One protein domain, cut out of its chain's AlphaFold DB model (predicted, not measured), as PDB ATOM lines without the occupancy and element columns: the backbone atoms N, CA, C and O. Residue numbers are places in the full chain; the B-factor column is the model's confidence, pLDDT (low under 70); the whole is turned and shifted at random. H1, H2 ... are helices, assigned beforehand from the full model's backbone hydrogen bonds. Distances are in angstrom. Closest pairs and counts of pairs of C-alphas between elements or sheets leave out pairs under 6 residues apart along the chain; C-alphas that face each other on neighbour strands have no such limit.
ATOM      1  N   GLU A   8      12.676  29.230 -30.657       66.56
ATOM      2  CA  GLU A   8      12.632  29.412 -29.200       66.56
ATOM      3  C   GLU A   8      13.986  29.857 -28.629       66.56
ATOM      4  O   GLU A   8      14.029  30.731 -27.765       66.56
ATOM      5  N   GLU A   9      15.087  29.326 -29.164       77.50
ATOM      6  CA  GLU A   9      16.444  29.720 -28.776       77.50
ATOM      7  C   GLU A   9      16.757  31.177 -29.156       77.50
ATOM      8  O   GLU A   9      17.322  31.922 -28.358       77.50
ATOM      9  N   ARG A  10      16.326  31.623 -30.345       70.56
ATOM     10  CA  ARG A  10      16.565  32.992 -30.835       70.56
ATOM     11  C   ARG A  10      15.867  34.065 -29.994       70.56
ATOM     12  O   ARG A  10      16.399  35.164 -29.875       70.56
ATOM     13  N   TYR A  11      14.697  33.761 -29.436       64.88
ATOM     14  CA  TYR A  11      13.866  34.731 -28.711       64.88
ATOM     15  C   TYR A  11      13.809  34.487 -27.194       64.88
ATOM     16  O   TYR A  11      13.037  35.141 -26.498       64.88
ATOM     17  N   GLY A  12      14.619  33.563 -26.661       74.44
ATOM     18  CA  GLY A  12      14.672  33.268 -25.223       74.44
ATOM     19  C   GLY A  12      13.368  32.686 -24.664       74.44
ATOM     20  O   GLY A  12      13.044  32.892 -23.492       74.44
ATOM     21  N   LEU A  13      12.594  31.991 -25.499       65.44
ATOM     22  CA  LEU A  13      11.307  31.417 -25.114       65.44
ATOM     23  C   LEU A  13      11.510  30.113 -24.334       65.44
ATOM     24  O   LEU A  13      12.454  29.357 -24.571       65.44
ATOM     25  N   LYS A  14      10.603  29.827 -23.391       69.62
ATOM     26  CA  LYS A  14      10.631  28.558 -22.651       69.62
ATOM     27  C   LYS A  14      10.356  27.382 -23.609       69.62
ATOM     28  O   LYS A  14       9.483  27.516 -24.466       69.62
ATOM     29  N   PRO A  15      11.029  26.227 -23.437       61.56
ATOM     30  CA  PRO A  15      10.805  25.053 -24.278       61.56
ATOM     31  C   PRO A  15       9.331  24.627 -24.267       61.56
ATOM     32  O   PRO A  15       8.764  24.416 -23.193       61.56
ATOM     33  N   GLY A  16       8.728  24.464 -25.447       60.66
ATOM     34  CA  GLY A  16       7.345  24.004 -25.595       60.66
ATOM     35  C   GLY A  16       6.301  25.122 -25.616       60.66
ATOM     36  O   GLY A  16       5.110  24.832 -25.537       60.66
ATOM     37  N   TRP A  17       6.703  26.391 -25.748       57.88
ATOM     38  CA  TRP A  17       5.756  27.511 -25.838       57.88
ATOM     39  C   TRP A  17       4.869  27.428 -27.091       57.88
ATOM     40  O   TRP A  17       3.687  27.760 -27.049       57.88
ATOM     41  N   THR A  18       5.388  26.868 -28.184       54.50
ATOM     42  CA  THR A  18       4.610  26.567 -29.399       54.50
ATOM     43  C   THR A  18       3.505  25.531 -29.164       54.50
ATOM     44  O   THR A  18       2.463  25.598 -29.809       54.50
ATOM     45  N   ALA A  19       3.675  24.622 -28.197       56.72
ATOM     46  CA  ALA A  19       2.644  23.659 -27.807       56.72
ATOM     47  C   ALA A  19       1.513  24.300 -26.983       56.72
ATOM     48  O   ALA A  19       0.419  23.750 -26.921       56.72
ATOM     49  N   ILE A  20       1.749  25.466 -26.373       54.53
ATOM     50  CA  ILE A  20       0.721  26.228 -25.646       54.53
ATOM     51  C   ILE A  20      -0.204  26.950 -26.632       54.53
ATOM     52  O   ILE A  20      -1.395  27.084 -26.370       54.53
ATOM     53  N   LEU A  21       0.327  27.371 -27.783       52.00
ATOM     54  CA  LEU A  21      -0.429  28.124 -28.782       52.00
ATOM     55  C   LEU A  21      -1.273  27.264 -29.726       52.00
ATOM     56  O   LEU A  21      -2.051  27.860 -30.451       52.00
ATOM     57  N   CYS A  22      -1.134  25.924 -29.715       47.16
ATOM     58  CA  CYS A  22      -1.983  24.893 -30.354       47.16
ATOM     59  C   CYS A  22      -2.907  25.329 -31.521       47.16
ATOM     60  O   CYS A  22      -4.043  24.872 -31.646       47.16
ATOM     61  N   GLY A  23      -2.389  26.151 -32.423       54.84
ATOM     62  CA  GLY A  23      -2.876  26.358 -33.769       54.84
ATOM     63  C   GLY A  23      -1.918  25.649 -34.723       54.84
ATOM     64  O   GLY A  23      -0.739  25.476 -34.390       54.84
ATOM     65  N   PRO A  24      -2.395  25.196 -35.894       54.09
ATOM     66  CA  PRO A  24      -1.497  24.715 -36.935       54.09
ATOM     67  C   PRO A  24      -0.391  25.758 -37.169       54.09
ATOM     68  O   PRO A  24      -0.687  26.957 -37.143       54.09
ATOM     69  N   PRO A  25       0.873  25.334 -37.361       54.09
ATOM     70  CA  PRO A  25       1.951  26.272 -37.646       54.09
ATOM     71  C   PRO A  25       1.544  27.148 -38.839       54.09
ATOM     72  O   PRO A  25       0.924  26.627 -39.775       54.09
ATOM     73  N   PRO A  26       1.849  28.459 -38.812       53.06
ATOM     74  CA  PRO A  26       1.484  29.349 -39.901       53.06
ATOM     75  C   PRO A  26       2.038  28.775 -41.211       53.06
ATOM     76  O   PRO A  26       3.187  28.316 -41.245       53.06
ATOM     77  N   PRO A  27       1.230  28.755 -42.281       56.28
ATOM     78  CA  PRO A  27       1.513  27.974 -43.484       56.28
ATOM     79  C   PRO A  27       2.807  28.382 -44.203       56.28
ATOM     80  O   PRO A  27       3.320  27.605 -45.005       56.28
ATOM     81  N   SER A  28       3.345  29.574 -43.933       65.50
ATOM     82  CA  SER A  28       4.484  30.144 -44.660       65.50
ATOM     83  C   SER A  28       5.854  29.932 -44.008       65.50
ATOM     84  O   SER A  28       6.870  30.093 -44.684       65.50
ATOM     85  N   GLY A  29       5.919  29.602 -42.711       64.19
ATOM     86  CA  GLY A  29       7.178  29.616 -41.954       64.19
ATOM     87  C   GLY A  29       7.800  31.013 -41.760       64.19
ATOM     88  O   GLY A  29       8.939  31.098 -41.299       64.19
ATOM     89  N   ASP A  30       7.084  32.098 -42.089       72.44
ATOM     90  CA  ASP A  30       7.522  33.478 -41.856       72.44
ATOM     91  C   ASP A  30       7.373  33.852 -40.362       72.44
ATOM     92  O   ASP A  30       6.266  33.773 -39.813       72.44
ATOM     93  N   PRO A  31       8.453  34.299 -39.687       69.88
ATOM     94  CA  PRO A  31       8.397  34.798 -38.313       69.88
ATOM     95  C   PRO A  31       7.344  35.890 -38.083       69.88
ATOM     96  O   PRO A  31       6.703  35.901 -37.038       69.88
ATOM     97  N   LYS A  32       7.124  36.787 -39.053       65.62
ATOM     98  CA  LYS A  32       6.148  37.882 -38.912       65.62
ATOM     99  C   LYS A  32       4.709  37.382 -38.935       65.62
ATOM    100  O   LYS A  32       3.849  37.916 -38.239       65.62
ATOM    101  N   GLU A  33       4.444  36.350 -39.727       63.25
ATOM    102  CA  GLU A  33       3.132  35.711 -39.785       63.25
ATOM    103  C   GLU A  33       2.867  34.914 -38.500       63.25
ATOM    104  O   GLU A  33       1.766  34.969 -37.958       63.25
ATOM    105  N   ALA A  34       3.896  34.269 -37.939       68.75
ATOM    106  CA  ALA A  34       3.817  33.626 -36.627       68.75
ATOM    107  C   ALA A  34       3.523  34.621 -35.493       68.75
ATOM    108  O   ALA A  34       2.673  34.346 -34.646       68.75
ATOM    109  N   GLU A  35       4.180  35.785 -35.490       71.62
ATOM    110  CA  GLU A  35       3.912  36.863 -34.529       71.62
ATOM    111  C   GLU A  35       2.473  37.386 -34.645       71.62
ATOM    112  O   GLU A  35       1.790  37.539 -33.631       71.62
ATOM    113  N   PHE A  36       1.978  37.601 -35.868       68.94
ATOM    114  CA  PHE A  36       0.596  38.020 -36.103       68.94
ATOM    115  C   PHE A  36      -0.417  36.978 -35.606       68.94
ATOM    116  O   PHE A  36      -1.367  37.329 -34.908       68.94
ATOM    117  N   HIS A  37      -0.196  35.694 -35.902       67.25
ATOM    118  CA  HIS A  37      -1.053  34.612 -35.414       67.25
ATOM    119  C   HIS A  37      -1.035  34.497 -33.886       67.25
ATOM    120  O   HIS A  37      -2.092  34.347 -33.279       67.25
ATOM    121  N   ALA A  38       0.132  34.629 -33.251       73.44
ATOM    122  CA  ALA A  38       0.239  34.623 -31.794       73.44
ATOM    123  C   ALA A  38      -0.496  35.814 -31.154       73.44
ATOM    124  O   ALA A  38      -1.168  35.646 -30.137       73.44
ATOM    125  N   ALA A  39      -0.418  37.005 -31.757       72.12
ATOM    126  CA  ALA A  39      -1.161  38.178 -31.299       72.12
ATOM    127  C   ALA A  39      -2.682  37.989 -31.434       72.12
ATOM    128  O   ALA A  39      -3.440  38.405 -30.558       72.12
ATOM    129  N   LEU A  40      -3.127  37.332 -32.506       70.31
ATOM    130  CA  LEU A  40      -4.539  37.070 -32.771       70.31
ATOM    131  C   LEU A  40      -5.119  36.013 -31.814       70.31
ATOM    132  O   LEU A  40      -6.217  36.187 -31.292       70.31
ATOM    133  N   GLU A  41      -4.350  34.968 -31.495       75.50
ATOM    134  CA  GLU A  41      -4.700  34.004 -30.441       75.50
ATOM    135  C   GLU A  41      -4.757  34.666 -29.056       75.50
ATOM    136  O   GLU A  41      -5.705  34.448 -28.300       75.50
ATOM    137  N   LEU A  42      -3.792  35.536 -28.729       78.94
ATOM    138  CA  LEU A  42      -3.809  36.293 -27.474       78.94
ATOM    139  C   LEU A  42      -5.067  37.168 -27.365       78.94
ATOM    140  O   LEU A  42      -5.695  37.216 -26.307       78.94
ATOM    141  N   PHE A  43      -5.457  37.822 -28.460       77.19
ATOM    142  CA  PHE A  43      -6.676  38.624 -28.527       77.19
ATOM    143  C   PHE A  43      -7.931  37.785 -28.231       77.19
ATOM    144  O   PHE A  43      -8.720  38.159 -27.364       77.19
ATOM    145  N   HIS A  44      -8.078  36.605 -28.844       73.19
ATOM    146  CA  HIS A  44      -9.207  35.707 -28.559       73.19
ATOM    147  C   HIS A  44      -9.238  35.213 -27.106       73.19
ATOM    148  O   HIS A  44     -10.311  35.052 -26.516       73.19
ATOM    149  N   VAL A  45      -8.070  34.959 -26.508       77.44
ATOM    150  CA  VAL A  45      -7.979  34.576 -25.093       77.44
ATOM    151  C   VAL A  45      -8.469  35.713 -24.196       77.44
ATOM    152  O   VAL A  45      -9.224  35.451 -23.258       77.44
ATOM    153  N   LEU A  46      -8.097  36.960 -24.495       79.44
ATOM    154  CA  LEU A  46      -8.554  38.131 -23.744       79.44
ATOM    155  C   LEU A  46     -10.071  38.326 -23.856       79.44
ATOM    156  O   LEU A  46     -10.730  38.443 -22.823       79.44
ATOM    157  N   GLU A  47     -10.645  38.239 -25.060       73.44
ATOM    158  CA  GLU A  47     -12.105  38.313 -25.245       73.44
ATOM    159  C   GLU A  47     -12.841  37.225 -24.447       73.44
ATOM    160  O   GLU A  47     -13.882  37.471 -23.829       73.44
ATOM    161  N   ARG A  48     -12.288  36.004 -24.402       75.56
ATOM    162  CA  ARG A  48     -12.867  34.910 -23.612       75.56
ATOM    163  C   ARG A  48     -12.809  35.198 -22.109       75.56
ATOM    164  O   ARG A  48     -13.772  34.882 -21.411       75.56
ATOM    165  N   ILE A  49     -11.718  35.776 -21.607       78.88
ATOM    166  CA  ILE A  49     -11.586  36.154 -20.191       78.88
ATOM    167  C   ILE A  49     -12.601  37.246 -19.830       78.88
ATOM    168  O   ILE A  49     -13.298  37.115 -18.824       78.88
ATOM    169  N   GLU A  50     -12.753  38.276 -20.663       78.06
ATOM    170  CA  GLU A  50     -13.737  39.345 -20.444       78.06
ATOM    171  C   GLU A  50     -15.181  38.821 -20.465       78.06
ATOM    172  O   GLU A  50     -15.999  39.176 -19.607       78.06
ATOM    173  N   GLY A  51     -15.488  37.906 -21.389       77.62
ATOM    174  CA  GLY A  51     -16.778  37.220 -21.429       77.62
ATOM    175  C   GLY A  51     -17.062  36.421 -20.152       77.62
ATOM    176  O   GLY A  51     -18.170  36.479 -19.618       77.62
ATOM    177  N   LEU A  52     -16.056  35.716 -19.620       73.12
ATOM    178  CA  LEU A  52     -16.174  34.967 -18.365       73.12
ATOM    179  C   LEU A  52     -16.362  35.887 -17.153       73.12
ATOM    180  O   LEU A  52     -17.225  35.610 -16.325       73.12
ATOM    181  N   HIS A  53     -15.624  36.996 -17.065       70.38
ATOM    182  CA  HIS A  53     -15.829  38.004 -16.018       70.38
ATOM    183  C   HIS A  53     -17.252  38.564 -16.038       70.38
ATOM    184  O   HIS A  53     -17.900  38.669 -14.998       70.38
ATOM    185  N   THR A  54     -17.772  38.870 -17.227       76.06
ATOM    186  CA  THR A  54     -19.144  39.366 -17.378       76.06
ATOM    187  C   THR A  54     -20.163  38.326 -16.908       76.06
ATOM    188  O   THR A  54     -21.102  38.666 -16.191       76.06
ATOM    189  N   ALA A  55     -19.965  37.051 -17.254       66.06
ATOM    190  CA  ALA A  55     -20.842  35.965 -16.819       66.06
ATOM    191  C   ALA A  55     -20.821  35.753 -15.294       66.06
ATOM    192  O   ALA A  55     -21.879  35.565 -14.696       66.06
ATOM    193  N   ILE A  56     -19.642  35.832 -14.664       81.25
ATOM    194  CA  ILE A  56     -19.494  35.746 -13.202       81.25
ATOM    195  C   ILE A  56     -20.275  36.877 -12.523       81.25
ATOM    196  O   ILE A  56     -21.092  36.610 -11.644       81.25
ATOM    197  N   ASN A  57     -20.118  38.117 -12.996       80.50
ATOM    198  CA  ASN A  57     -20.826  39.272 -12.437       80.50
ATOM    199  C   ASN A  57     -22.359  39.143 -12.549       80.50
ATOM    200  O   ASN A  57     -23.089  39.581 -11.661       80.50
ATOM    201  N   VAL A  58     -22.868  38.532 -13.627       79.25
ATOM    202  CA  VAL A  58     -24.312  38.290 -13.806       79.25
ATOM    203  C   VAL A  58     -24.836  37.253 -12.812       79.25
ATOM    204  O   VAL A  58     -25.902  37.458 -12.227       79.25
ATOM    205  N   GLU A  59     -24.111  36.155 -12.595       81.25
ATOM    206  CA  GLU A  59     -24.509  35.139 -11.613       81.25
ATOM    207  C   GLU A  59     -24.426  35.675 -10.176       81.25
ATOM    208  O   GLU A  59     -25.333  35.419  -9.382       81.25
ATOM    209  N   GLU A  60     -23.431  36.505  -9.849       80.94
ATOM    210  CA  GLU A  60     -23.368  37.197  -8.555       80.94
ATOM    211  C   GLU A  60     -24.555  38.150  -8.353       80.94
ATOM    212  O   GLU A  60     -25.210  38.116  -7.309       80.94
ATOM    213  N   ALA A  61     -24.908  38.948  -9.367       76.50
ATOM    214  CA  ALA A  61     -26.074  39.832  -9.307       76.50
ATOM    215  C   ALA A  61     -27.392  39.049  -9.153       76.50
ATOM    216  O   ALA A  61     -28.316  39.479  -8.454       76.50
ATOM    217  N   LYS A  62     -27.494  37.876  -9.783       84.00
ATOM    218  CA  LYS A  62     -28.648  36.982  -9.654       84.00
ATOM    219  C   LYS A  62     -28.730  36.361  -8.260       84.00
ATOM    220  O   LYS A  62     -29.816  36.331  -7.680       84.00
ATOM    221  N   ALA A  63     -27.604  35.922  -7.702       83.69
ATOM    222  CA  ALA A  63     -27.524  35.411  -6.337       83.69
ATOM    223  C   ALA A  63     -27.898  36.491  -5.309       83.69
ATOM    224  O   ALA A  63     -28.678  36.220  -4.395       83.69
ATOM    225  N   ALA A  64     -27.430  37.728  -5.499       83.06
ATOM    226  CA  ALA A  64     -27.783  38.864  -4.651       83.06
ATOM    227  C   ALA A  64     -29.289  39.177  -4.691       83.06
ATOM    228  O   ALA A  64     -29.911  39.350  -3.642       83.06
ATOM    229  N   ASN A  65     -29.907  39.178  -5.879       81.25
ATOM    230  CA  ASN A  65     -31.356  39.367  -6.016       81.25
ATOM    231  C   ASN A  65     -32.162  38.241  -5.354       81.25
ATOM    232  O   ASN A  65     -33.181  38.502  -4.714       81.25
ATOM    233  N   LEU A  66     -31.702  36.992  -5.468       84.81
ATOM    234  CA  LEU A  66     -32.347  35.854  -4.815       84.81
ATOM    235  C   LEU A  66     -32.259  35.971  -3.285       84.81
ATOM    236  O   LEU A  66     -33.254  35.779  -2.588       84.81
ATOM    237  N   ALA A  67     -31.090  36.339  -2.758       85.19
ATOM    238  CA  ALA A  67     -30.893  36.562  -1.329       85.19
ATOM    239  C   ALA A  67     -31.761  37.716  -0.800       85.19
ATOM    240  O   ALA A  67     -32.349  37.596   0.276       85.19
ATOM    241  N   ALA A  68     -31.903  38.802  -1.568       83.00
ATOM    242  CA  ALA A  68     -32.789  39.914  -1.232       83.00
ATOM    243  C   ALA A  68     -34.264  39.486  -1.193       83.00
ATOM    244  O   ALA A  68     -34.991  39.894  -0.290       83.00
ATOM    245  N   TYR A  69     -34.693  38.616  -2.113       80.06
ATOM    246  CA  TYR A  69     -36.052  38.069  -2.119       80.06
ATOM    247  C   TYR A  69     -36.355  37.256  -0.852       80.06
ATOM    248  O   TYR A  69     -37.410  37.428  -0.249       80.06
ATOM    249  N   PHE A  70     -35.417  36.415  -0.406       79.69
ATOM    250  CA  PHE A  70     -35.584  35.623   0.819       79.69
ATOM    251  C   PHE A  70     -35.404  36.426   2.112       79.69
ATOM    252  O   PHE A  70     -35.921  36.025   3.152       79.69
TER     253      PHE A  70
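What this domain is: This is residues 8 to 70 of the 208 residues of an uncharacterized protein of Valsa mali (UniProt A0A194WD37). What does the model look like? It is one long, straight helix, H3, with a loose hook of chain, residues 8 to 30, at its first end; the hook holds two tiny helices, H1 and H2, and residues 43 to 70 of H3 stick out bare. What is it made of? The printed part has 63 residues with three named helices, in the order H1, H2, H3, and no named strand; its class is all helix. How large is it? It is extended, with a radius of gyration of the C-alphas of 19.4 A, and spans 60 by 21 by 15 A, H3 making the length.

Where its parts are: Where is the longest helix? H3 is residues 31 to 70, 58.9 A from C-alpha 31 at (8.397, 34.798, -38.313) to C-alpha 70 at (-35.584, 35.623, 0.819). Where are the others? H2 is residues 17 to 20, and H1 is residues 8 to 11, beginning with C-alpha 8 at (12.632, 29.412, -29.200).

How they stand to each other: What touches H3? H3 touches no helix: H2 and H3 are apart, and so are H1 and H3. How do H1 and H2 stand? They are close but not clearly touching; their closest C-alphas, those of Glu 8 and Trp 17, are 7.9 A apart. What do the backbones show? In H3 every O i to N i+4 pair is within hydrogen-bond range. H1 and H2 are too short for such a pair; of their single O i to N i+3 pairs, that of H2 is within range and that of H1 is not.

The domain as a whole: How far does it reach? The two C-alphas farthest apart, those of Arg 10 and Phe 70, are 61.1 A apart. Are there cuts or long links? The printed part has no cut; the link from H1 to H2 is tight and that from H2 to H3 is short. Where is confidence low? The mean pLDDT of the printed part is 70.7, and 26 residues are under 70, among them residues 13 to 29.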